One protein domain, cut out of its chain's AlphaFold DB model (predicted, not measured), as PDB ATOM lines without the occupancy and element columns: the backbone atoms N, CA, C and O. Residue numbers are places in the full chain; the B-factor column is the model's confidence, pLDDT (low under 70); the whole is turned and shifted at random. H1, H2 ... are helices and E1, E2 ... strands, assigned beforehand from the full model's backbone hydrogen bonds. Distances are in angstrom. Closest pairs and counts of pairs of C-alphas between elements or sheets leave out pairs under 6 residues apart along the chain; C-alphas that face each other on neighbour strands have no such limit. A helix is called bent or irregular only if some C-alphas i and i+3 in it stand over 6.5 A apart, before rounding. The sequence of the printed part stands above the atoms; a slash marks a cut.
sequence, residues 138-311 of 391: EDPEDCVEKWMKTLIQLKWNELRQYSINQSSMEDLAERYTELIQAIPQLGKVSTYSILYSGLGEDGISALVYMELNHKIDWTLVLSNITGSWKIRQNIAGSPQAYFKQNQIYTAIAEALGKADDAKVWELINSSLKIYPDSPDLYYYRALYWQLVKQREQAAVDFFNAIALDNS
ATOM      1  N   GLU A 138     -31.490 -32.623  15.708       85.38
ATOM      2  CA  GLU A 138     -30.211 -32.430  15.029       85.38
ATOM      3  C   GLU A 138     -30.270 -31.186  14.132       85.38
ATOM      4  O   GLU A 138     -31.163 -31.034  13.295       85.38
ATOM      5  N   ASP A 139     -29.309 -30.291  14.327       91.25
ATOM      6  CA  ASP A 139     -29.094 -29.105  13.509       91.25
ATOM      7  C   ASP A 139     -28.061 -29.403  12.407       91.25
ATOM      8  O   ASP A 139     -27.164 -30.227  12.623       91.25
ATOM      9  N   PRO A 140     -28.103 -28.739  11.235       95.56
ATOM     10  CA  PRO A 140     -27.061 -28.916  10.225       95.56
ATOM     11  C   PRO A 140     -25.651 -28.654  10.775       95.56
ATOM     12  O   PRO A 140     -24.714 -29.346  10.375       95.56
ATOM     13  N   GLU A 141     -25.476 -27.721  11.723       95.94
ATOM     14  CA  GLU A 141     -24.174 -27.499  12.361       95.94
ATOM     15  C   GLU A 141     -23.687 -28.729  13.143       95.94
ATOM     16  O   GLU A 141     -22.483 -28.964  13.179       95.94
ATOM     17  N   ASP A 142     -24.575 -29.547  13.720       94.94
ATOM     18  CA  ASP A 142     -24.183 -30.758  14.458       94.94
ATOM     19  C   ASP A 142     -23.583 -31.816  13.520       94.94
ATOM     20  O   ASP A 142     -22.568 -32.441  13.844       94.94
ATOM     21  N   CYS A 143     -24.182 -31.997  12.337       96.75
ATOM     22  CA  CYS A 143     -23.644 -32.876  11.298       96.75
ATOM     23  C   CYS A 143     -22.267 -32.383  10.829       96.75
ATOM     24  O   CYS A 143     -21.307 -33.158  10.780       96.75
ATOM     25  N   VAL A 144     -22.141 -31.075  10.584       98.06
ATOM     26  CA  VAL A 144     -20.868 -30.451  10.210       98.06
ATOM     27  C   VAL A 144     -19.811 -30.624  11.294       98.06
ATOM     28  O   VAL A 144     -18.686 -31.001  10.984       98.06
ATOM     29  N   GLU A 145     -20.136 -30.397  12.566       97.06
ATOM     30  CA  GLU A 145     -19.182 -30.575  13.661       97.06
ATOM     31  C   GLU A 145     -18.667 -32.016  13.749       97.06
ATOM     32  O   GLU A 145     -17.469 -32.224  13.964       97.06
ATOM     33  N   LYS A 146     -19.555 -33.010  13.595       97.69
ATOM     34  CA  LYS A 146     -19.176 -34.431  13.563       97.69
ATOM     35  C   LYS A 146     -18.246 -34.704  12.380       97.69
ATOM     36  O   LYS A 146     -17.157 -35.232  12.586       97.69
ATOM     37  N   TRP A 147     -18.621 -34.261  11.179       98.06
ATOM     38  CA  TRP A 147     -17.806 -34.428   9.975       98.06
ATOM     39  C   TRP A 147     -16.429 -33.764  10.106       98.06
ATOM     40  O   TRP A 147     -15.415 -34.402   9.841       98.06
ATOM     41  N   MET A 148     -16.363 -32.527  10.609       98.19
ATOM     42  CA  MET A 148     -15.106 -31.800  10.819       98.19
ATOM     43  C   MET A 148     -14.206 -32.471  11.861       98.19
ATOM     44  O   MET A 148     -12.994 -32.541  11.666       98.19
ATOM     45  N   LYS A 149     -14.769 -32.985  12.964       98.06
ATOM     46  CA  LYS A 149     -14.004 -33.738  13.975       98.06
ATOM     47  C   LYS A 149     -13.401 -35.006  13.370       98.06
ATOM     48  O   LYS A 149     -12.221 -35.274  13.587       98.06
ATOM     49  N   THR A 150     -14.181 -35.741  12.583       98.38
ATOM     50  CA  THR A 150     -13.731 -36.944  11.869       98.38
ATOM     51  C   THR A 150     -12.666 -36.612  10.817       98.38
ATOM     52  O   THR A 150     -11.656 -37.312  10.725       98.38
ATOM     53  N   LEU A 151     -12.827 -35.498  10.091       98.06
ATOM     54  CA  LEU A 151     -11.869 -35.015   9.094       98.06
ATOM     55  C   LEU A 151     -10.523 -34.652   9.730       98.06
ATOM     56  O   LEU A 151      -9.484 -35.083   9.243       98.06
ATOM     57  N   ILE A 152     -10.528 -33.898  10.834       97.75
ATOM     58  CA  ILE A 152      -9.303 -33.498  11.552       97.75
ATOM     59  C   ILE A 152      -8.562 -34.721  12.113       97.75
ATOM     60  O   ILE A 152      -7.336 -34.723  12.200       97.75
ATOM     61  N   GLN A 153      -9.293 -35.783  12.461       97.62
ATOM     62  CA  GLN A 153      -8.723 -37.070  12.868       97.62
ATOM     63  C   GLN A 153      -8.232 -37.923  11.685       97.62
ATOM     64  O   GLN A 153      -7.721 -39.017  11.910       97.62
ATOM     65  N   LEU A 154      -8.375 -37.440  10.443       96.31
ATOM     66  CA  LEU A 154      -7.999 -38.125   9.201       96.31
ATOM     67  C   LEU A 154      -8.685 -39.491   9.023       96.31
ATOM     68  O   LEU A 154      -8.161 -40.388   8.364       96.31
ATOM     69  N   LYS A 155      -9.882 -39.651   9.594       97.69
ATOM     70  CA  LYS A 155     -10.702 -40.862   9.479       97.69
ATOM     71  C   LYS A 155     -11.532 -40.831   8.193       97.69
ATOM     72  O   LYS A 155     -12.757 -40.753   8.231       97.69
ATOM     73  N   TRP A 156     -10.857 -40.857   7.044       96.75
ATOM     74  CA  TRP A 156     -11.473 -40.651   5.725       96.75
ATOM     75  C   TRP A 156     -12.647 -41.599   5.444       96.75
ATOM     76  O   TRP A 156     -13.721 -41.137   5.061       96.75
ATOM     77  N   ASN A 157     -12.489 -42.888   5.750       95.44
ATOM     78  CA  ASN A 157     -13.519 -43.914   5.530       95.44
ATOM     79  C   ASN A 157     -14.799 -43.664   6.353       95.44
ATOM     80  O   ASN A 157     -15.884 -44.098   5.973       95.44
ATOM     81  N   GLU A 158     -14.693 -42.950   7.479       96.88
ATOM     82  CA  GLU A 158     -15.836 -42.606   8.327       96.88
ATOM     83  C   GLU A 158     -16.596 -41.373   7.804       96.88
ATOM     84  O   GLU A 158     -17.740 -41.167   8.196       96.88
ATOM     85  N   LEU A 159     -16.020 -40.550   6.916       97.06
ATOM     86  CA  LEU A 159     -16.663 -39.312   6.451       97.06
ATOM     87  C   LEU A 159     -17.924 -39.568   5.622       97.06
ATOM     88  O   LEU A 159     -18.863 -38.769   5.682       97.06
ATOM     89  N   ARG A 160     -17.963 -40.682   4.879       96.06
ATOM     90  CA  ARG A 160     -19.096 -41.055   4.018       96.06
ATOM     91  C   ARG A 160     -20.410 -41.139   4.791       96.06
ATOM     92  O   ARG A 160     -21.446 -40.746   4.263       96.06
ATOM     93  N   GLN A 161     -20.376 -41.553   6.060       95.50
ATOM     94  CA  GLN A 161     -21.582 -41.703   6.885       95.50
ATOM     95  C   GLN A 161     -22.359 -40.386   7.065       95.50
ATOM     96  O   GLN A 161     -23.567 -40.408   7.305       95.50
ATOM     97  N   TYR A 162     -21.683 -39.239   6.944       96.62
ATOM     98  CA  TYR A 162     -22.288 -37.911   7.049       96.62
ATOM     99  C   TYR A 162     -22.711 -37.346   5.693       96.62
ATOM    100  O   TYR A 162     -23.184 -36.219   5.647       96.62
ATOM    101  N   SER A 163     -22.531 -38.084   4.597       96.25
ATOM    102  CA  SER A 163     -22.834 -37.636   3.236       96.25
ATOM    103  C   SER A 163     -24.141 -38.217   2.707       96.25
ATOM    104  O   SER A 163     -24.702 -39.144   3.293       96.25
ATOM    105  N   ILE A 164     -24.626 -37.702   1.579       94.94
ATOM    106  CA  ILE A 164     -25.777 -38.293   0.881       94.94
ATOM    107  C   ILE A 164     -25.459 -39.661   0.254       94.94
ATOM    108  O   ILE A 164     -26.385 -40.414  -0.031       94.94
ATOM    109  N   ASN A 165     -24.180 -40.035   0.106       92.31
ATOM    110  CA  ASN A 165     -23.815 -41.366  -0.368       92.31
ATOM    111  C   ASN A 165     -24.097 -42.420   0.716       92.31
ATOM    112  O   ASN A 165     -23.327 -42.598   1.661       92.31
ATOM    113  N   GLN A 166     -25.201 -43.144   0.533       88.25
ATOM    114  CA  GLN A 166     -25.626 -44.257   1.387       88.25
ATOM    115  C   GLN A 166     -25.624 -45.626   0.676       88.25
ATOM    116  O   GLN A 166     -26.269 -46.555   1.157       88.25
ATOM    117  N   SER A 167     -24.919 -45.776  -0.454       91.50
ATOM    118  CA  SER A 167     -24.881 -47.058  -1.176       91.50
ATOM    119  C   SER A 167     -24.155 -48.109  -0.335       91.50
ATOM    120  O   SER A 167     -23.207 -47.795   0.398       91.50
ATOM    121  N   SER A 168     -24.614 -49.357  -0.437       92.12
ATOM    122  CA  SER A 168     -23.980 -50.524   0.175       92.12
ATOM    123  C   SER A 168     -22.791 -51.060  -0.624       92.12
ATOM    124  O   SER A 168     -22.079 -51.914  -0.104       92.12
ATOM    125  N   MET A 169     -22.561 -50.583  -1.853       94.38
ATOM    126  CA  MET A 169     -21.422 -51.015  -2.667       94.38
ATOM    127  C   MET A 169     -20.090 -50.545  -2.077       94.38
ATOM    128  O   MET A 169     -19.909 -49.359  -1.780       94.38
ATOM    129  N   GLU A 170     -19.137 -51.470  -1.969       94.38
ATOM    130  CA  GLU A 170     -17.784 -51.190  -1.481       94.38
ATOM    131  C   GLU A 170     -17.021 -50.268  -2.440       94.38
ATOM    132  O   GLU A 170     -16.531 -49.227  -2.008       94.38
ATOM    133  N   ASP A 171     -17.062 -50.535  -3.749       94.00
ATOM    134  CA  ASP A 171     -16.406 -49.714  -4.777       94.00
ATOM    135  C   ASP A 171     -16.824 -48.234  -4.717       94.00
ATOM    136  O   ASP A 171     -15.995 -47.329  -4.833       94.00
ATOM    137  N   LEU A 172     -18.115 -47.952  -4.488       95.75
ATOM    138  CA  LEU A 172     -18.610 -46.577  -4.345       95.75
ATOM    139  C   LEU A 172     -18.169 -45.935  -3.028       95.75
ATOM    140  O   LEU A 172     -17.957 -44.721  -2.974       95.75
ATOM    141  N   ALA A 173     -18.030 -46.725  -1.963       95.44
ATOM    142  CA  ALA A 173     -17.529 -46.250  -0.682       95.44
ATOM    143  C   ALA A 173     -16.039 -45.889  -0.746       95.44
ATOM    144  O   ALA A 173     -15.641 -44.823  -0.257       95.44
ATOM    145  N   GLU A 174     -15.233 -46.746  -1.371       97.00
ATOM    146  CA  GLU A 174     -13.819 -46.493  -1.634       97.00
ATOM    147  C   GLU A 174     -13.664 -45.261  -2.519       97.00
ATOM    148  O   GLU A 174     -12.961 -44.315  -2.153       97.00
ATOM    149  N   ARG A 175     -14.418 -45.195  -3.622       97.88
ATOM    150  CA  ARG A 175     -14.304 -44.082  -4.560       97.88
ATOM    151  C   ARG A 175     -14.700 -42.741  -3.961       97.88
ATOM    152  O   ARG A 175     -14.009 -41.747  -4.185       97.88
ATOM    153  N   TYR A 176     -15.777 -42.693  -3.174       97.81
ATOM    154  CA  TYR A 176     -16.140 -41.486  -2.428       97.81
ATOM    155  C   TYR A 176     -14.977 -41.023  -1.543       97.81
ATOM    156  O   TYR A 176     -14.617 -39.845  -1.537       97.81
ATOM    157  N   THR A 177     -14.359 -41.960  -0.820       97.62
ATOM    158  CA  THR A 177     -13.238 -41.671   0.077       97.62
ATOM    159  C   THR A 177     -12.056 -41.084  -0.692       97.62
ATOM    160  O   THR A 177     -11.536 -40.041  -0.292       97.62
ATOM    161  N   GLU A 178     -11.678 -41.686  -1.822       98.12
ATOM    162  CA  GLU A 178     -10.610 -41.183  -2.692       98.12
ATOM    163  C   GLU A 178     -10.883 -39.756  -3.179       98.12
ATOM    164  O   GLU A 178      -9.996 -38.901  -3.127       98.12
ATOM    165  N   LEU A 179     -12.113 -39.478  -3.625       98.25
ATOM    166  CA  LEU A 179     -12.505 -38.164  -4.137       98.25
ATOM    167  C   LEU A 179     -12.417 -37.086  -3.056       98.25
ATOM    168  O   LEU A 179     -11.858 -36.019  -3.305       98.25
ATOM    169  N   ILE A 180     -12.912 -37.367  -1.849       98.06
ATOM    170  CA  ILE A 180     -12.845 -36.424  -0.725       98.06
ATOM    171  C   ILE A 180     -11.404 -36.247  -0.228       98.06
ATOM    172  O   ILE A 180     -10.982 -35.124   0.058       98.06
ATOM    173  N   GLN A 181     -10.620 -37.325  -0.168       97.62
ATOM    174  CA  GLN A 181      -9.214 -37.277   0.236       97.62
ATOM    175  C   GLN A 181      -8.338 -36.520  -0.775       97.62
ATOM    176  O   GLN A 181      -7.360 -35.876  -0.387       97.62
ATOM    177  N   ALA A 182      -8.700 -36.544  -2.060       97.19
ATOM    178  CA  ALA A 182      -7.995 -35.820  -3.112       97.19
ATOM    179  C   ALA A 182      -8.135 -34.290  -3.006       97.19
ATOM    180  O   ALA A 182      -7.377 -33.576  -3.664       97.19
ATOM    181  N   ILE A 183      -9.054 -33.772  -2.179       97.12
ATOM    182  CA  ILE A 183      -9.281 -32.335  -1.986       97.12
ATOM    183  C   ILE A 183      -8.145 -31.734  -1.135       97.12
ATOM    184  O   ILE A 183      -8.126 -31.901   0.091       97.12
ATOM    185  N   PRO A 184      -7.202 -30.963  -1.719       92.88
ATOM    186  CA  PRO A 184      -5.961 -30.602  -1.026       92.88
ATOM    187  C   PRO A 184      -6.154 -29.718   0.212       92.88
ATOM    188  O   PRO A 184      -5.298 -29.686   1.099       92.88
ATOM    189  N   GLN A 185      -7.247 -28.954   0.256       94.50
ATOM    190  CA  GLN A 185      -7.597 -28.072   1.364       94.50
ATOM    191  C   GLN A 185      -8.021 -28.869   2.601       94.50
ATOM    192  O   GLN A 185      -7.661 -28.470   3.708       94.50
ATOM    193  N   LEU A 186      -8.728 -29.992   2.418       96.12
ATOM    194  CA  LEU A 186      -9.287 -30.790   3.511       96.12
ATOM    195  C   LEU A 186      -8.204 -31.554   4.279       96.12
ATOM    196  O   LEU A 186      -8.205 -31.549   5.506       96.12
ATOM    197  N   GLY A 187      -7.210 -32.110   3.579       93.44
ATOM    198  CA  GLY A 187      -6.113 -32.858   4.211       93.44
ATOM    199  C   GLY A 187      -5.174 -32.026   5.097       93.44
ATOM    200  O   GLY A 187      -4.290 -32.578   5.744       93.44
ATOM    201  N   LYS A 188      -5.334 -30.696   5.126       92.56
ATOM    202  CA  LYS A 188      -4.515 -29.773   5.931       92.56
ATOM    203  C   LYS A 188      -5.290 -29.135   7.078       92.56
ATOM    204  O   LYS A 188      -4.734 -28.282   7.770       92.56
ATOM    205  N   VAL A 189      -6.571 -29.458   7.245       96.50
ATOM    206  CA  VAL A 189      -7.420 -28.816   8.251       96.50
ATOM    207  C   VAL A 189      -7.006 -29.261   9.649       96.50
ATOM    208  O   VAL A 189      -7.005 -30.445   9.961       96.50
ATOM    209  N   SER A 190      -6.697 -28.291  10.505       95.81
ATOM    210  CA  SER A 190      -6.462 -28.493  11.938       95.81
ATOM    211  C   SER A 190      -7.444 -27.707  12.803       95.81
ATOM    212  O   SER A 190      -7.744 -28.113  13.921       95.81
ATOM    213  N   THR A 191      -7.942 -26.571  12.304       95.12
ATOM    214  CA  THR A 191      -8.929 -25.741  13.001       95.12
ATOM    215  C   THR A 191     -10.012 -25.268  12.044       95.12
ATOM    216  O   THR A 191      -9.779 -25.112  10.842       95.12
ATOM    217  N   TYR A 192     -11.202 -25.019  12.581       95.94
ATOM    218  CA  TYR A 192     -12.302 -24.404  11.852       95.94
ATOM    219  C   TYR A 192     -13.150 -23.538  12.780       95.94
ATOM    220  O   TYR A 192     -13.229 -23.806  13.979       95.94
ATOM    221  N   SER A 193     -13.805 -22.530  12.209       93.69
ATOM    222  CA  SER A 193     -14.788 -21.694  12.903       93.69
ATOM    223  C   SER A 193     -16.035 -21.559  12.035       93.69
ATOM    224  O   SER A 193     -15.951 -21.009  10.936       93.69
ATOM    225  N   ILE A 194     -17.191 -22.030  12.516       95.38
ATOM    226  CA  ILE A 194     -18.486 -21.774  11.865       95.38
ATOM    227  C   ILE A 194     -18.808 -20.284  12.019       95.38
ATOM    228  O   ILE A 194     -18.730 -19.721  13.114       95.38
ATOM    229  N   LEU A 195     -19.114 -19.635  10.896       93.00
ATOM    230  CA  LEU A 195     -19.367 -18.195  10.818       93.00
ATOM    231  C   LEU A 195     -20.826 -17.878  10.503       93.00
ATOM    232  O   LEU A 195     -21.306 -16.810  10.875       93.00
ATOM    233  N   TYR A 196     -21.501 -18.770   9.779       94.00
ATOM    234  CA  TYR A 196     -22.894 -18.611   9.394       94.00
ATOM    235  C   TYR A 196     -23.528 -19.971   9.122       94.00
ATOM    236  O   TYR A 196     -22.887 -20.841   8.530       94.00
ATOM    237  N   SER A 197     -24.795 -20.124   9.484       94.94
ATOM    238  CA  SER A 197     -25.642 -21.211   9.004       94.94
ATOM    239  C   SER A 197     -27.002 -20.667   8.583       94.94
ATOM    240  O   SER A 197     -27.524 -19.706   9.151       94.94
ATOM    241  N   GLY A 198     -27.564 -21.252   7.530       92.31
ATOM    242  CA  GLY A 198     -28.864 -20.863   7.001       92.31
ATOM    243  C   GLY A 198     -29.641 -22.081   6.539       92.31
ATOM    244  O   GLY A 198     -29.105 -22.900   5.797       92.31
ATOM    245  N   LEU A 199     -30.897 -22.176   6.969       91.88
ATOM    246  CA  LEU A 199     -31.861 -23.144   6.457       91.88
ATOM    247  C   LEU A 199     -32.529 -22.583   5.198       91.88
ATOM    248  O   LEU A 199     -32.800 -21.383   5.112       91.88
ATOM    249  N   GLY A 200     -32.787 -23.456   4.229       89.62
ATOM    250  CA  GLY A 200     -33.651 -23.163   3.095       89.62
ATOM    251  C   GLY A 200     -35.099 -22.965   3.543       89.62
ATOM    252  O   GLY A 200     -35.506 -23.422   4.612       89.62
ATOM    253  N   GLU A 201     -35.893 -22.292   2.709       87.75
ATOM    254  CA  GLU A 201     -37.335 -22.110   2.951       87.75
ATOM    255  C   GLU A 201     -38.095 -23.446   2.978       87.75
ATOM    256  O   GLU A 201     -39.147 -23.555   3.601       87.75
ATOM    257  N   ASP A 202     -37.526 -24.471   2.344       87.94
ATOM    258  CA  ASP A 202     -38.020 -25.847   2.334       87.94
ATOM    259  C   ASP A 202     -37.859 -26.571   3.685       87.94
ATOM    260  O   ASP A 202     -38.456 -27.626   3.892       87.94
ATOM    261  N   GLY A 203     -37.050 -26.030   4.604       86.38
ATOM    262  CA  GLY A 203     -36.730 -26.637   5.898       86.38
ATOM    263  C   GLY A 203     -35.893 -27.920   5.822       86.38
ATOM    264  O   GLY A 203     -35.580 -28.499   6.862       86.38
ATOM    265  N   ILE A 204     -35.515 -28.361   4.619       92.50
ATOM    266  CA  ILE A 204     -34.770 -29.602   4.373       92.50
ATOM    267  C   ILE A 204     -33.408 -29.351   3.735       92.50
ATOM    268  O   ILE A 204     -32.612 -30.279   3.660       92.50
ATOM    269  N   SER A 205     -33.118 -28.128   3.297       95.69
ATOM    270  CA  SER A 205     -31.814 -27.728   2.776       95.69
ATOM    271  C   SER A 205     -31.105 -26.803   3.762       95.69
ATOM    272  O   SER A 205     -31.744 -26.021   4.465       95.69
ATOM    273  N   ALA A 206     -29.775 -26.854   3.814       97.25
ATOM    274  CA  ALA A 206     -28.994 -25.921   4.620       97.25
ATOM    275  C   ALA A 206     -27.645 -25.574   3.989       97.25
ATOM    276  O   ALA A 206     -27.044 -26.372   3.269       97.25
ATOM    277  N   LEU A 207     -27.144 -24.386   4.323       97.88
ATOM    278  CA  LEU A 207     -25.772 -23.965   4.067       97.88
ATOM    279  C   LEU A 207     -25.079 -23.698   5.399       97.88
ATOM    280  O   LEU A 207     -25.579 -22.914   6.205       97.88
ATOM    281  N   VAL A 208     -23.905 -24.288   5.601       98.38
ATOM    282  CA  VAL A 208     -23.034 -23.983   6.743       98.38
ATOM    283  C   VAL A 208     -21.721 -23.428   6.213       98.38
ATOM    284  O   VAL A 208     -20.965 -24.119   5.534       98.38
ATOM    285  N   TYR A 209     -21.457 -22.160   6.516       97.56
ATOM    286  CA  TYR A 209     -20.253 -21.443   6.120       97.56
ATOM    287  C   TYR A 209     -19.279 -21.336   7.286       97.56
ATOM    288  O   TYR A 209     -19.628 -20.903   8.390       97.56
ATOM    289  N   MET A 210     -18.032 -21.691   7.013       96.44
ATOM    290  CA  MET A 210     -16.954 -21.717   7.981       96.44
ATOM    291  C   MET A 210     -15.646 -21.190   7.396       96.44
ATOM    292  O   MET A 210     -15.435 -21.118   6.185       96.44
ATOM    293  N   GLU A 211     -14.743 -20.839   8.299       95.00
ATOM    294  CA  GLU A 211     -13.350 -20.553   7.994       95.00
ATOM    295  C   GLU A 211     -12.489 -21.740   8.437       95.00
ATOM    296  O   GLU A 211     -12.513 -22.105   9.610       95.00
ATOM    297  N   LEU A 212     -11.706 -22.314   7.524       95.31
ATOM    298  CA  LEU A 212     -10.729 -23.368   7.808       95.31
ATOM    299  C   LEU A 212      -9.342 -22.754   8.029       95.31
ATOM    300  O   LEU A 212      -8.902 -21.890   7.258       95.31
ATOM    301  N   ASN A 213      -8.633 -23.204   9.069       93.19
ATOM    302  CA  ASN A 213      -7.271 -22.781   9.424       93.19
ATOM    303  C   ASN A 213      -7.065 -21.257   9.437       93.19
ATOM    304  O   ASN A 213      -5.996 -20.756   9.076       93.19
ATOM    305  N   HIS A 214      -8.106 -20.504   9.793       89.56
ATOM    306  CA  HIS A 214      -8.122 -19.041   9.783       89.56
ATOM    307  C   HIS A 214      -7.806 -18.378   8.428       89.56
ATOM    308  O   HIS A 214      -7.355 -17.227   8.384       89.56
ATOM    309  N   LYS A 215      -7.980 -19.098   7.311       89.38
ATOM    310  CA  LYS A 215      -7.517 -18.644   5.989       89.38
ATOM    311  C   LYS A 215      -8.461 -18.971   4.841       89.38
ATOM    312  O   LYS A 215      -8.561 -18.167   3.920       89.38
ATOM    313  N   ILE A 216      -9.083 -20.145   4.859       92.94
ATOM    314  CA  ILE A 216      -9.827 -20.667   3.711       92.94
ATOM    315  C   ILE A 216     -11.316 -20.554   4.006       92.94
ATOM    316  O   ILE A 216     -11.786 -21.049   5.026       92.94
ATOM    317  N   ASP A 217     -12.046 -19.905   3.107       95.12
ATOM    318  CA  ASP A 217     -13.504 -19.893   3.126       95.12
ATOM    319  C   ASP A 217     -14.027 -21.243   2.629       95.12
ATOM    320  O   ASP A 217     -13.600 -21.721   1.576       95.12
ATOM    321  N   TRP A 218     -14.936 -21.851   3.390       97.94
ATOM    322  CA  TRP A 218     -15.523 -23.145   3.063       97.94
ATOM    323  C   TRP A 218     -17.012 -23.154   3.371       97.94
ATOM    324  O   TRP A 218     -17.431 -22.717   4.443       97.94
ATOM    325  N   THR A 219     -17.814 -23.662   2.447       98.50
ATOM    326  CA  THR A 219     -19.255 -23.817   2.632       98.50
ATOM    327  C   THR A 219     -19.633 -25.268   2.390       98.50
ATOM    328  O   THR A 219     -19.240 -25.851   1.384       98.50
ATOM    329  N   LEU A 220     -20.404 -25.843   3.307       98.62
ATOM    330  CA  LEU A 220     -21.037 -27.145   3.135       98.62
ATOM    331  C   LEU A 220     -22.508 -26.950   2.778       98.62
ATOM    332  O   LEU A 220     -23.199 -26.148   3.411       98.62
ATOM    333  N   VAL A 221     -22.969 -27.695   1.777       98.25
ATOM    334  CA  VAL A 221     -24.385 -27.818   1.418       98.25
ATOM    335  C   VAL A 221     -24.914 -29.092   2.054       98.25
ATOM    336  O   VAL A 221     -24.312 -30.154   1.882       98.25
ATOM    337  N   LEU A 222     -26.026 -28.999   2.778       98.12
ATOM    338  CA  LEU A 222     -26.642 -30.133   3.455       98.12
ATOM    339  C   LEU A 222     -28.097 -30.328   3.032       98.12
ATOM    340  O   LEU A 222     -28.777 -29.369   2.660       98.12
ATOM    341  N   SER A 223     -28.570 -31.568   3.145       96.06
ATOM    342  CA  SER A 223     -29.968 -31.957   2.979       96.06
ATOM    343  C   SER A 223     -30.454 -32.829   4.144       96.06
ATOM    344  O   SER A 223     -29.669 -33.542   4.766       96.06
ATOM    345  N   ASN A 224     -31.752 -32.778   4.440       94.50
ATOM    346  CA  ASN A 224     -32.422 -33.545   5.495       94.50
ATOM    347  C   ASN A 224     -33.631 -34.325   4.949       94.50
ATOM    348  O   ASN A 224     -34.711 -34.344   5.533       94.50
ATOM    349  N   ILE A 225     -33.474 -34.941   3.775       88.44
ATOM    350  CA  ILE A 225     -34.555 -35.697   3.121       88.44
ATOM    351  C   ILE A 225     -34.871 -36.990   3.894       88.44
ATOM    352  O   ILE A 225     -36.015 -37.426   3.944       88.44
ATOM    353  N   THR A 226     -33.866 -37.594   4.533       84.50
ATOM    354  CA  THR A 226     -33.972 -38.893   5.219       84.50
ATOM    355  C   THR A 226     -34.276 -38.778   6.718       84.50
ATOM    356  O   THR A 226     -34.235 -39.779   7.429       84.50
ATOM    357  N   GLY A 227     -34.553 -37.569   7.221       87.69
ATOM    358  CA  GLY A 227     -34.754 -37.307   8.651       87.69
ATOM    359  C   GLY A 227     -33.463 -37.151   9.466       87.69
ATOM    360  O   GLY A 227     -33.534 -36.973  10.680       87.69
ATOM    361  N   SER A 228     -32.295 -37.187   8.814       92.50
ATOM    362  CA  SER A 228     -31.009 -36.761   9.383       92.50
ATOM    363  C   SER A 228     -30.262 -35.854   8.404       92.50
ATOM    364  O   SER A 228     -30.358 -36.037   7.187       92.50
ATOM    365  N   TRP A 229     -29.491 -34.893   8.921       96.25
ATOM    366  CA  TRP A 229     -28.713 -33.989   8.073       96.25
ATOM    367  C   TRP A 229     -27.540 -34.718   7.423       96.25
ATOM    368  O   TRP A 229     -26.729 -35.346   8.106       96.25
ATOM    369  N   LYS A 230     -27.411 -34.584   6.103       97.31
ATOM    370  CA  LYS A 230     -26.325 -35.147   5.296       97.31
ATOM    371  C   LYS A 230     -25.676 -34.076   4.434       97.31
ATOM    372  O   LYS A 230     -26.353 -33.216   3.883       97.31
ATOM    373  N   ILE A 231     -24.359 -34.142   4.296       98.00
ATOM    374  CA  ILE A 231     -23.567 -33.293   3.414       98.00
ATOM    375  C   ILE A 231     -23.777 -33.765   1.978       98.00
ATOM    376  O   ILE A 231     -23.508 -34.916   1.634       98.00
ATOM    377  N   ARG A 232     -24.260 -32.851   1.145       96.75
ATOM    378  CA  ARG A 232     -24.424 -33.042  -0.294       96.75
ATOM    379  C   ARG A 232     -23.195 -32.584  -1.070       96.75
ATOM    380  O   ARG A 232     -22.904 -33.149  -2.114       96.75
ATOM    381  N   GLN A 233     -22.528 -31.526  -0.607       97.31
ATOM    382  CA  GLN A 233     -21.467 -30.894  -1.385       97.31
ATOM    383  C   GLN A 233     -20.534 -30.036  -0.529       97.31
ATOM    384  O   GLN A 233     -20.974 -29.339   0.393       97.31
ATOM    385  N   ASN A 234     -19.261 -30.017  -0.911       98.25
ATOM    386  CA  ASN A 234     -18.240 -29.095  -0.451       98.25
ATOM    387  C   ASN A 234     -18.031 -27.949  -1.452       98.25
ATOM    388  O   ASN A 234     -17.910 -28.140  -2.661       98.25
ATOM    389  N   ILE A 235     -17.916 -26.726  -0.935       98.38
ATOM    390  CA  ILE A 235     -17.652 -25.532  -1.738       98.38
ATOM    391  C   ILE A 235     -16.462 -24.784  -1.144       98.38
ATOM    392  O   ILE A 235     -16.518 -24.276  -0.022       98.38
ATOM    393  N   ALA A 236     -15.397 -24.651  -1.930       97.25
ATOM    394  CA  ALA A 236     -14.237 -23.829  -1.625       97.25
ATOM    395  C   ALA A 236     -14.565 -22.344  -1.847       97.25
ATOM    396  O   ALA A 236     -14.172 -21.722  -2.837       97.25
ATOM    397  N   GLY A 237     -15.333 -21.775  -0.923       95.31
ATOM    398  CA  GLY A 237     -15.706 -20.373  -0.941       95.31
ATOM    399  C   GLY A 237     -16.849 -20.036   0.005       95.31
ATOM    400  O   GLY A 237     -17.243 -20.814   0.875       95.31
ATOM    401  N   SER A 238     -17.373 -18.829  -0.170       94.25
ATOM    402  CA  SER A 238     -18.508 -18.311   0.585       94.25
ATOM    403  C   SER A 238     -19.851 -18.812   0.021       94.25
ATOM    404  O   SER A 238     -19.908 -19.246  -1.134       94.25
ATOM    405  N   PRO A 239     -20.969 -18.663   0.761       94.88
ATOM    406  CA  PRO A 239     -22.297 -19.099   0.313       94.88
ATOM    407  C   PRO A 239     -22.743 -18.547  -1.044       94.88
ATOM    408  O   PRO A 239     -23.526 -19.170  -1.747       94.88
ATOM    409  N   GLN A 240     -22.231 -17.385  -1.462       93.69
ATOM    410  CA  GLN A 240     -22.515 -16.813  -2.781       93.69
ATOM    411  C   GLN A 240     -22.103 -17.736  -3.938       93.69
ATOM    412  O   GLN A 240     -22.688 -17.633  -5.013       93.69
ATOM    413  N   ALA A 241     -21.106 -18.605  -3.746       95.31
ATOM    414  CA  ALA A 241     -20.684 -19.559  -4.766       95.31
ATOM    415  C   ALA A 241     -21.768 -20.608  -5.052       95.31
ATOM    416  O   ALA A 241     -21.967 -20.949  -6.215       95.31
ATOM    417  N   TYR A 242     -22.530 -21.038  -4.043       95.12
ATOM    418  CA  TYR A 242     -23.667 -21.947  -4.231       95.12
ATOM    419  C   TYR A 242     -24.707 -21.350  -5.191       95.12
ATOM    420  O   TYR A 242     -25.073 -21.952  -6.193       95.12
ATOM    421  N   PHE A 243     -25.097 -20.088  -4.981       92.81
ATOM    422  CA  PHE A 243     -26.108 -19.426  -5.818       92.81
ATOM    423  C   PHE A 243     -25.646 -19.120  -7.254       92.81
ATOM    424  O   PHE A 243     -26.471 -18.829  -8.118       92.81
ATOM    425  N   LYS A 244     -24.337 -19.163  -7.527       94.31
ATOM    426  CA  LYS A 244     -23.764 -18.957  -8.870       94.31
ATOM    427  C   LYS A 244     -23.546 -20.258  -9.641       94.31
ATOM    428  O   LYS A 244     -23.336 -20.217 -10.849       94.31
ATOM    429  N   GLN A 245     -23.608 -21.394  -8.961       94.56
ATOM    430  CA  GLN A 245     -23.279 -22.709  -9.501       94.56
ATOM    431  C   GLN A 245     -24.173 -23.095 -10.688       94.56
ATOM    432  O   GLN A 245     -23.669 -23.519 -11.723       94.56
ATOM    433  N   ASN A 246     -25.479 -22.821 -10.612       93.44
ATOM    434  CA  ASN A 246     -26.400 -23.113 -11.717       93.44
ATOM    435  C   ASN A 246     -26.052 -22.342 -13.000       93.44
ATOM    436  O   ASN A 246     -26.145 -22.898 -14.088       93.44
ATOM    437  N   GLN A 247     -25.591 -21.091 -12.887       96.00
ATOM    438  CA  GLN A 247     -25.171 -20.301 -14.054       96.00
ATOM    439  C   GLN A 247     -23.941 -20.915 -14.733       96.00
ATOM    440  O   GLN A 247     -23.830 -20.899 -15.957       96.00
ATOM    441  N   ILE A 248     -23.030 -21.480 -13.936       96.44
ATOM    442  CA  ILE A 248     -21.849 -22.190 -14.431       96.44
ATOM    443  C   ILE A 248     -22.276 -23.448 -15.190       96.44
ATOM    444  O   ILE A 248     -21.800 -23.674 -16.300       96.44
ATOM    445  N   TYR A 249     -23.204 -24.234 -14.642       96.94
ATOM    446  CA  TYR A 249     -23.712 -25.439 -15.303       96.94
ATOM    447  C   TYR A 249     -24.417 -25.126 -16.616       96.94
ATOM    448  O   TYR A 249     -24.139 -25.778 -17.620       96.94
ATOM    449  N   THR A 250     -25.243 -24.078 -16.650       97.75
ATOM    450  CA  THR A 250     -25.851 -23.599 -17.897       97.75
ATOM    451  C   THR A 250     -24.784 -23.228 -18.927       97.75
ATOM    452  O   THR A 250     -24.861 -23.673 -20.069       97.75
ATOM    453  N   ALA A 251     -23.742 -22.491 -18.531       98.00
ATOM    454  CA  ALA A 251     -22.661 -22.113 -19.441       98.00
ATOM    455  C   ALA A 251     -21.870 -23.325 -19.974       98.00
ATOM    456  O   ALA A 251     -21.467 -23.324 -21.140       98.00
ATOM    457  N   ILE A 252     -21.658 -24.354 -19.146       98.12
ATOM    458  CA  ILE A 252     -21.010 -25.609 -19.555       98.12
ATOM    459  C   ILE A 252     -21.894 -26.366 -20.550       98.12
ATOM    460  O   ILE A 252     -21.415 -26.750 -21.616       98.12
ATOM    461  N   ALA A 253     -23.183 -26.537 -20.243       97.25
ATOM    462  CA  ALA A 253     -24.133 -27.227 -21.111       97.25
ATOM    463  C   ALA A 253     -24.278 -26.532 -22.478       97.25
ATOM    464  O   ALA A 253     -24.262 -27.191 -23.517       97.25
ATOM    465  N   GLU A 254     -24.344 -25.199 -22.501       97.94
ATOM    466  CA  GLU A 254     -24.365 -24.419 -23.744       97.94
ATOM    467  C   GLU A 254     -23.094 -24.607 -24.582       97.94
ATOM    468  O   GLU A 254     -23.170 -24.707 -25.808       97.94
ATOM    469  N   ALA A 255     -21.922 -24.632 -23.941       97.69
ATOM    470  CA  ALA A 255     -20.651 -24.834 -24.630       97.69
ATOM    471  C   ALA A 255     -20.527 -26.268 -25.179       97.69
ATOM    472  O   ALA A 255     -20.113 -26.443 -26.325       97.69
ATOM    473  N   LEU A 256     -20.984 -27.276 -24.422       97.12
ATOM    474  CA  LEU A 256     -21.095 -28.665 -24.882       97.12
ATOM    475  C   LEU A 256     -22.011 -28.781 -26.107       97.12
ATOM    476  O   LEU A 256     -21.631 -29.404 -27.095       97.12
ATOM    477  N   GLY A 257     -23.179 -28.130 -26.083       96.88
ATOM    478  CA  GLY A 257     -24.118 -28.125 -27.212       96.88
ATOM    479  C   GLY A 257     -23.556 -27.474 -28.481       96.88
ATOM    480  O   GLY A 257     -23.952 -27.832 -29.588       96.88
ATOM    481  N   LYS A 258     -22.600 -26.548 -28.335       97.12
ATOM    482  CA  LYS A 258     -21.860 -25.924 -29.446       97.12
ATOM    483  C   LYS A 258     -20.591 -26.683 -29.842       97.12
ATOM    484  O   LYS A 258     -19.915 -26.245 -30.767       97.12
ATOM    485  N   ALA A 259     -20.270 -27.782 -29.155       95.38
ATOM    486  CA  ALA A 259     -19.014 -28.516 -29.293       95.38
ATOM    487  C   ALA A 259     -17.756 -27.631 -29.127       95.38
ATOM    488  O   ALA A 259     -16.735 -27.871 -29.768       95.38
ATOM    489  N   ASP A 260     -17.830 -26.608 -28.267       96.25
ATOM    490  CA  ASP A 260     -16.718 -25.701 -27.945       96.25
ATOM    491  C   ASP A 260     -15.834 -26.327 -26.852       96.25
ATOM    492  O   ASP A 260     -15.993 -26.067 -25.655       96.25
ATOM    493  N   ASP A 261     -14.945 -27.230 -27.270       94.06
ATOM    494  CA  ASP A 261     -14.119 -28.071 -26.399       94.06
ATOM    495  C   ASP A 261     -13.242 -27.265 -25.423       94.06
ATOM    496  O   ASP A 261     -13.241 -27.532 -24.217       94.06
ATOM    497  N   ALA A 262     -12.551 -26.240 -25.917       96.19
ATOM    498  CA  ALA A 262     -11.659 -25.392 -25.139       96.19
ATOM    499  C   ALA A 262     -12.414 -24.659 -24.024       96.19
ATOM    500  O   ALA A 262     -11.971 -24.654 -22.870       96.19
ATOM    501  N   LYS A 263     -13.584 -24.093 -24.346       97.50
ATOM    502  CA  LYS A 263     -14.414 -23.390 -23.366       97.50
ATOM    503  C   LYS A 263     -14.978 -24.338 -22.313       97.50
ATOM    504  O   LYS A 263     -14.977 -24.000 -21.129       97.50
ATOM    505  N   VAL A 264     -15.441 -25.527 -22.713       97.56
ATOM    506  CA  VAL A 264     -15.932 -26.542 -21.767       97.56
ATOM    507  C   VAL A 264     -14.827 -26.939 -20.789       97.56
ATOM    508  O   VAL A 264     -15.041 -26.926 -19.574       97.56
ATOM    509  N   TRP A 265     -13.628 -27.232 -21.299       97.44
ATOM    510  CA  TRP A 265     -12.485 -27.625 -20.479       97.44
ATOM    511  C   TRP A 265     -12.067 -26.538 -19.477       97.44
ATOM    512  O   TRP A 265     -11.789 -26.836 -18.311       97.44
ATOM    513  N   GLU A 266     -12.044 -25.272 -19.901       97.88
ATOM    514  CA  GLU A 266     -11.742 -24.133 -19.027       97.88
ATOM    515  C   GLU A 266     -12.788 -23.979 -17.910       97.88
ATOM    516  O   GLU A 266     -12.436 -23.882 -16.724       97.88
ATOM    517  N   LEU A 267     -14.076 -23.993 -18.271       98.12
ATOM    518  CA  LEU A 267     -15.175 -23.858 -17.317       98.12
ATOM    519  C   LEU A 267     -15.140 -24.981 -16.282       98.12
ATOM    520  O   LEU A 267     -15.177 -24.705 -15.084       98.12
ATOM    521  N   ILE A 268     -14.989 -26.234 -16.706       98.00
ATOM    522  CA  ILE A 268     -14.949 -27.383 -15.794       98.00
ATOM    523  C   ILE A 268     -13.751 -27.302 -14.842       98.00
ATOM    524  O   ILE A 268     -13.923 -27.435 -13.630       98.00
ATOM    525  N   ASN A 269     -12.541 -27.037 -15.343       96.81
ATOM    526  CA  ASN A 269     -11.344 -27.017 -14.494       96.81
ATOM    527  C   ASN A 269     -11.311 -25.849 -13.516       96.81
ATOM    528  O   ASN A 269     -10.777 -25.972 -12.412       96.81
ATOM    529  N   SER A 270     -11.840 -24.695 -13.917       97.00
ATOM    530  CA  SER A 270     -11.996 -23.561 -13.005       97.00
ATOM    531  C   SER A 270     -13.049 -23.868 -11.933       97.00
ATOM    532  O   SER A 270     -12.822 -23.585 -10.756       97.00
ATOM    533  N   SER A 271     -14.139 -24.537 -12.312       97.81
ATOM    534  CA  SER A 271     -15.254 -24.872 -11.425       97.81
ATOM    535  C   SER A 271     -14.905 -25.967 -10.426       97.81
ATOM    536  O   SER A 271     -15.219 -25.813  -9.253       97.81
ATOM    537  N   LEU A 272     -14.174 -27.015 -10.816       97.12
ATOM    538  CA  LEU A 272     -13.735 -28.078  -9.898       97.12
ATOM    539  C   LEU A 272     -12.788 -27.576  -8.796       97.12
ATOM    540  O   LEU A 272     -12.653 -28.214  -7.761       97.12
ATOM    541  N   LYS A 273     -12.158 -26.406  -8.961       96.31
ATOM    542  CA  LYS A 273     -11.402 -25.768  -7.866       96.31
ATOM    543  C   LYS A 273     -12.316 -25.186  -6.786       96.31
ATOM    544  O   LYS A 273     -11.874 -25.034  -5.651       96.31
ATOM    545  N   ILE A 274     -13.544 -24.821  -7.156       97.62
ATOM    546  CA  ILE A 274     -14.558 -24.224  -6.278       97.62
ATOM    547  C   ILE A 274     -15.513 -25.301  -5.753       97.62
ATOM    548  O   ILE A 274     -15.890 -25.255  -4.589       97.62
ATOM    549  N   TYR A 275     -15.867 -26.282  -6.581       97.94
ATOM    550  CA  TYR A 275     -16.817 -27.355  -6.287       97.94
ATOM    551  C   TYR A 275     -16.136 -28.728  -6.463       97.94
ATOM    552  O   TYR A 275     -16.426 -29.448  -7.422       97.94
ATOM    553  N   PRO A 276     -15.162 -29.068  -5.600       97.00
ATOM    554  CA  PRO A 276     -14.255 -30.202  -5.811       97.00
ATOM    555  C   PRO A 276     -14.926 -31.584  -5.803       97.00
ATOM    556  O   PRO A 276     -14.393 -32.529  -6.384       97.00
ATOM    557  N   ASP A 277     -16.094 -31.695  -5.180       97.38
ATOM    558  CA  ASP A 277     -16.895 -32.912  -5.052       97.38
ATOM    559  C   ASP A 277     -18.280 -32.753  -5.704       97.38
ATOM    560  O   ASP A 277     -19.255 -33.362  -5.277       97.38
ATOM    561  N   SER A 278     -18.396 -31.907  -6.732       97.69
ATOM    562  CA  SER A 278     -19.659 -31.736  -7.452       97.69
ATOM    563  C   SER A 278     -19.928 -32.913  -8.396       97.69
ATOM    564  O   SER A 278     -19.224 -33.016  -9.407       97.69
ATOM    565  N   PRO A 279     -20.970 -33.737  -8.159       97.69
ATOM    566  CA  PRO A 279     -21.343 -34.805  -9.086       97.69
ATOM    567  C   PRO A 279     -21.660 -34.251 -10.483       97.69
ATOM    568  O   PRO A 279     -21.185 -34.801 -11.474       97.69
ATOM    569  N   ASP A 280     -22.359 -33.112 -10.576       97.75
ATOM    570  CA  ASP A 280     -22.672 -32.445 -11.845       97.75
ATOM    571  C   ASP A 280     -21.419 -32.117 -12.667       97.75
ATOM    572  O   ASP A 280     -21.391 -32.331 -13.876       97.75
ATOM    573  N   LEU A 281     -20.354 -31.602 -12.035       98.25
ATOM    574  CA  LEU A 281     -19.123 -31.272 -12.760       98.25
ATOM    575  C   LEU A 281     -18.395 -32.515 -13.262       98.25
ATOM    576  O   LEU A 281     -17.842 -32.470 -14.360       98.25
ATOM    577  N   TYR A 282     -18.404 -33.608 -12.496       98.56
ATOM    578  CA  TYR A 282     -17.886 -34.885 -12.978       98.56
ATOM    579  C   TYR A 282     -18.717 -35.392 -14.160       98.56
ATOM    580  O   TYR A 282     -18.149 -35.716 -15.198       98.56
ATOM    581  N   TYR A 283     -20.045 -35.332 -14.083       98.62
ATOM    582  CA  TYR A 283     -20.921 -35.687 -15.200       98.62
ATOM    583  C   TYR A 283     -20.666 -34.839 -16.455       98.62
ATOM    584  O   TYR A 283     -20.449 -35.380 -17.539       98.62
ATOM    585  N   TYR A 284     -20.602 -33.511 -16.334       98.44
ATOM    586  CA  TYR A 284     -20.297 -32.648 -17.476       98.44
ATOM    587  C   TYR A 284     -18.897 -32.906 -18.045       98.44
ATOM    588  O   TYR A 284     -18.705 -32.830 -19.260       98.44
ATOM    589  N   ARG A 285     -17.919 -33.248 -17.197       98.50
ATOM    590  CA  ARG A 285     -16.581 -33.643 -17.656       98.50
ATOM    591  C   ARG A 285     -16.606 -34.986 -18.375       98.50
ATOM    592  O   ARG A 285     -15.933 -35.124 -19.392       98.50
ATOM    593  N   ALA A 286     -17.448 -35.921 -17.944       98.56
ATOM    594  CA  ALA A 286     -17.685 -37.168 -18.658       98.56
ATOM    595  C   ALA A 286     -18.299 -36.931 -20.048       98.56
ATOM    596  O   ALA A 286     -17.827 -37.502 -21.032       98.56
ATOM    597  N   LEU A 287     -19.285 -36.034 -20.164       98.00
ATOM    598  CA  LEU A 287     -19.853 -35.637 -21.459       98.00
ATOM    599  C   LEU A 287     -18.815 -34.961 -22.364       98.00
ATOM    600  O   LEU A 287     -18.745 -35.250 -23.559       98.00
ATOM    601  N   TYR A 288     -17.963 -34.105 -21.797       98.12
ATOM    602  CA  TYR A 288     -16.821 -33.541 -22.515       98.12
ATOM    603  C   TYR A 288     -15.881 -34.638 -23.029       98.12
ATOM    604  O   TYR A 288     -15.512 -34.638 -24.203       98.12
ATOM    605  N   TRP A 289     -15.534 -35.619 -22.193       98.25
ATOM    606  CA  TRP A 289     -14.704 -36.745 -22.612       98.25
ATOM    607  C   TRP A 289     -15.343 -37.557 -23.738       98.25
ATOM    608  O   TRP A 289     -14.644 -37.955 -24.670       98.25
ATOM    609  N   GLN A 290     -16.666 -37.747 -23.719       95.75
ATOM    610  CA  GLN A 290     -17.385 -38.368 -24.832       95.75
ATOM    611  C   GLN A 290     -17.287 -37.542 -26.122       95.75
ATOM    612  O   GLN A 290     -17.015 -38.119 -27.178       95.75
ATOM    613  N   LEU A 291     -17.441 -36.215 -26.041       95.12
ATOM    614  CA  LEU A 291     -17.296 -35.299 -27.180       95.12
ATOM    615  C   LEU A 291     -15.914 -35.438 -27.837       95.12
ATOM    616  O   LEU A 291     -15.819 -35.564 -29.060       95.12
ATOM    617  N   VAL A 292     -14.849 -35.506 -27.032       96.69
ATOM    618  CA  VAL A 292     -13.468 -35.695 -27.518       96.69
ATOM    619  C   VAL A 292     -13.071 -37.169 -27.694       96.69
ATOM    620  O   VAL A 292     -11.901 -37.482 -27.906       96.69
ATOM    621  N   LYS A 293     -14.049 -38.088 -27.652       96.25
ATOM    622  CA  LYS A 293     -13.911 -39.541 -27.891       96.25
ATOM    623  C   LYS A 293     -13.002 -40.289 -26.902       96.25
ATOM    624  O   LYS A 293     -12.573 -41.407 -27.180       96.25
ATOM    625  N   GLN A 294     -12.771 -39.719 -25.728       97.69
ATOM    626  CA  GLN A 294     -11.998 -40.286 -24.623       97.69
ATOM    627  C   GLN A 294     -12.905 -41.111 -23.691       97.69
ATOM    628  O   GLN A 294     -13.232 -40.711 -22.576       97.69
ATOM    629  N   ARG A 295     -13.384 -42.262 -24.180       95.81
ATOM    630  CA  ARG A 295     -14.442 -43.047 -23.508       95.81
ATOM    631  C   ARG A 295     -14.055 -43.568 -22.121       95.81
ATOM    632  O   ARG A 295     -14.905 -43.601 -21.241       95.81
ATOM    633  N   GLU A 296     -12.792 -43.930 -21.911       97.88
ATOM    634  CA  GLU A 296     -12.327 -44.421 -20.605       97.88
ATOM    635  C   GLU A 296     -12.387 -43.339 -19.532       97.88
ATOM    636  O   GLU A 296     -12.889 -43.568 -18.435       97.88
ATOM    637  N   GLN A 297     -11.936 -42.132 -19.867       98.31
ATOM    638  CA  GLN A 297     -12.007 -40.988 -18.967       98.31
ATOM    639  C   GLN A 297     -13.463 -40.612 -18.670       98.31
ATOM    640  O   GLN A 297     -13.782 -40.268 -17.533       98.31
ATOM    641  N   ALA A 298     -14.359 -40.738 -19.658       98.44
ATOM    642  CA  ALA A 298     -15.788 -40.535 -19.442       98.44
ATOM    643  C   ALA A 298     -16.359 -41.522 -18.417       98.44
ATOM    644  O   ALA A 298     -17.044 -41.105 -17.490       98.44
ATOM    645  N   ALA A 299     -16.044 -42.814 -18.546       98.50
ATOM    646  CA  ALA A 299     -16.506 -43.840 -17.613       98.50
ATOM    647  C   ALA A 299     -16.037 -43.577 -16.176       98.50
ATOM    648  O   ALA A 299     -16.840 -43.653 -15.248       98.50
ATOM    649  N   VAL A 300     -14.769 -43.189 -15.996       98.50
ATOM    650  CA  VAL A 300     -14.232 -42.805 -14.680       98.50
ATOM    651  C   VAL A 300     -15.006 -41.629 -14.085       98.50
ATOM    652  O   VAL A 300     -15.295 -41.626 -12.893       98.50
ATOM    653  N   ASP A 301     -15.363 -40.631 -14.892       98.69
ATOM    654  CA  ASP A 301     -16.094 -39.463 -14.408       98.69
ATOM    655  C   ASP A 301     -17.586 -39.724 -14.156       98.69
ATOM    656  O   ASP A 301     -18.134 -39.168 -13.206       98.69
ATOM    657  N   PHE A 302     -18.232 -40.618 -14.907       98.75
ATOM    658  CA  PHE A 302     -19.563 -41.104 -14.532       98.75
ATOM    659  C   PHE A 302     -19.516 -41.859 -13.204       98.75
ATOM    660  O   PHE A 302     -20.324 -41.583 -12.324       98.75
ATOM    661  N   PHE A 303     -18.524 -42.732 -13.009       98.62
ATOM    662  CA  PHE A 303     -18.317 -43.418 -11.734       98.62
ATOM    663  C   PHE A 303     -18.062 -42.434 -10.579       98.62
ATOM    664  O   PHE A 303     -18.624 -42.597  -9.500       98.62
ATOM    665  N   ASN A 304     -17.301 -41.357 -10.814       98.62
ATOM    666  CA  ASN A 304     -17.120 -40.286  -9.828       98.62
ATOM    667  C   ASN A 304     -18.443 -39.609  -9.457       98.62
ATOM    668  O   ASN A 304     -18.690 -39.366  -8.279       98.62
ATOM    669  N   ALA A 305     -19.285 -39.303 -10.448       98.56
ATOM    670  CA  ALA A 305     -20.589 -38.696 -10.207       98.56
ATOM    671  C   ALA A 305     -21.481 -39.615  -9.355       98.56
ATOM    672  O   ALA A 305     -22.042 -39.147  -8.368       98.56
ATOM    673  N   ILE A 306     -21.519 -40.917  -9.663       98.31
ATOM    674  CA  ILE A 306     -22.268 -41.923  -8.889       98.31
ATOM    675  C   ILE A 306     -21.739 -42.033  -7.453       98.31
ATOM    676  O   ILE A 306     -22.508 -42.085  -6.495       98.31
ATOM    677  N   ALA A 307     -20.415 -42.043  -7.280       97.81
ATOM    678  CA  ALA A 307     -19.794 -42.123  -5.962       97.81
ATOM    679  C   ALA A 307     -20.095 -40.895  -5.085       97.81
ATOM    680  O   ALA A 307     -20.013 -40.986  -3.862       97.81
ATOM    681  N   LEU A 308     -20.443 -39.751  -5.673       98.06
ATOM    682  CA  LEU A 308     -20.784 -38.526  -4.944       98.06
ATOM    683  C   LEU A 308     -22.296 -38.374  -4.730       98.06
ATOM    684  O   LEU A 308     -22.710 -37.936  -3.656       98.06
ATOM    685  N   ASP A 309     -23.109 -38.778  -5.706       96.94
ATOM    686  CA  ASP A 309     -24.569 -38.826  -5.621       96.94
ATOM    687  C   ASP A 309     -25.103 -40.110  -6.269       96.94
ATOM    688  O   ASP A 309     -25.283 -40.205  -7.482       96.94
ATOM    689  N   ASN A 310     -25.380 -41.104  -5.428       95.19
ATOM    690  CA  ASN A 310     -25.886 -42.406  -5.856       95.19
ATOM    691  C   ASN A 310     -27.408 -42.442  -6.052       95.19
ATOM    692  O   ASN A 310     -27.957 -43.490  -6.366       95.19
ATOM    693  N   SER A 311     -28.099 -41.315  -5.865       94.56
ATOM    694  CA  SER A 311     -29.519 -41.189  -6.202       94.56
ATOM    695  C   SER A 311     -29.731 -40.690  -7.632       94.56
ATOM    696  O   SER A 311     -30.847 -40.745  -8.152       94.56
TER     697      SER A 311
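What this domain is: This is residues 138 to 311 of the 391 residues of the protein "Tetratricopeptide repeat protein" of Candidatus Cloacimonetes bacterium ADurb.Bin003 (UniProt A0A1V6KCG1). A twisted four-stranded sheet with H1 over one face forms one end of the domain, and four helices running back and forth, H4 to H7, make the other end, with H4 only grazing the sheet through its residues 240 to 245. H4, H5 and H6 form an up-and-down bundle with H7 beside H6, while H2 and H3 lie to one side, H3 joining H2 to the end of H7. The printed part has 174 residues, with three named helices, four strands and four more helices in that order; the sheet, E1 E2 E3 E4, is antiparallel and the class is mixed. The whole is compact, with a radius of gyration of the C-alphas of 16.2 A and spans of 45 by 35 by 32 A.

Where its parts are: H1, residues 140 to 152, begins at C-alpha 140 (-27.061, -28.916, 10.225) and is 18.4 A long. H2 is residues 156 to 162, and H3 is residues 170 to 181, 16.4 A. The strands are E1, residues 192 to 199, 20.3 A; E2, residues 205 to 212, 22.1 A; E3, residues 216 to 223, 23.1 A; and E4, residues 230 to 235, 14.7 A. H4, residues 240 to 257, is the longest helix at 27.0 A, with a kink of 28 degrees near residue 247; it is only just irregular, C-alphas 243 and 246 being 7.0 A apart. H5 is residues 261 to 272, 16.5 A, and H6 is residues 279 to 291, 18.5 A. H7, residues 295 to 308, 20.1 A, ends at C-alpha 308 (-20.784, -38.526, -4.944).

How they stand to each other: The strongly twisted sheet is a meander, each strand the antiparallel neighbour of the one before. N 198 and O 207 of E1 and E2 are 2.9 A apart, N 210 and O 218 of E2 and E3 2.8 A, and N 235 and O 219 of E3 and E4 2.8 A, each within hydrogen-bond range. H1 is on one face, making two layers, at a height over the sheet of 6.5 A. H1 and H2, a helical hairpin, touch at Trp 147 and Leu 159, their closest C-alphas, 6.1 A apart. H2 and H3 touch, about perpendicular at 78 degrees, closest at the C-alphas of Asn 157 and Thr 177, 5.9 A. With residues 304 to 308 alone, H7 touches H3, about perpendicular at 88 degrees; the closest C-alphas are those of Leu 172 and Ala 307, 4.9 A. H4 only grazes the sheet, with residues 240 to 245. The hub is H6, touching H4, H5 and H7; its C-alpha 286 is 3.9 A from C-alpha 298 of H7, the closest of that pair, at a shallow tilt of 11 degrees, opposite ways. H4 touches H5 with residues 248 to 256 alone, closest at the C-alphas of Ile 252 and Val 264, 5.6 A. Every O i to N i+4 pair is within hydrogen-bond range in H1, H3, H5, H6 and H7; in H4 12 of 14 are, and in H2 0 of 3, beside 3 of 4 O i to N i+3 pairs.

The domain as a whole: The two C-alphas farthest apart, those of Glu 138 and Lys 293, are 46.5 A apart. The printed part has no cut and no long link. Mean pLDDT of the printed part is 95.9, and no printed residue is under 70.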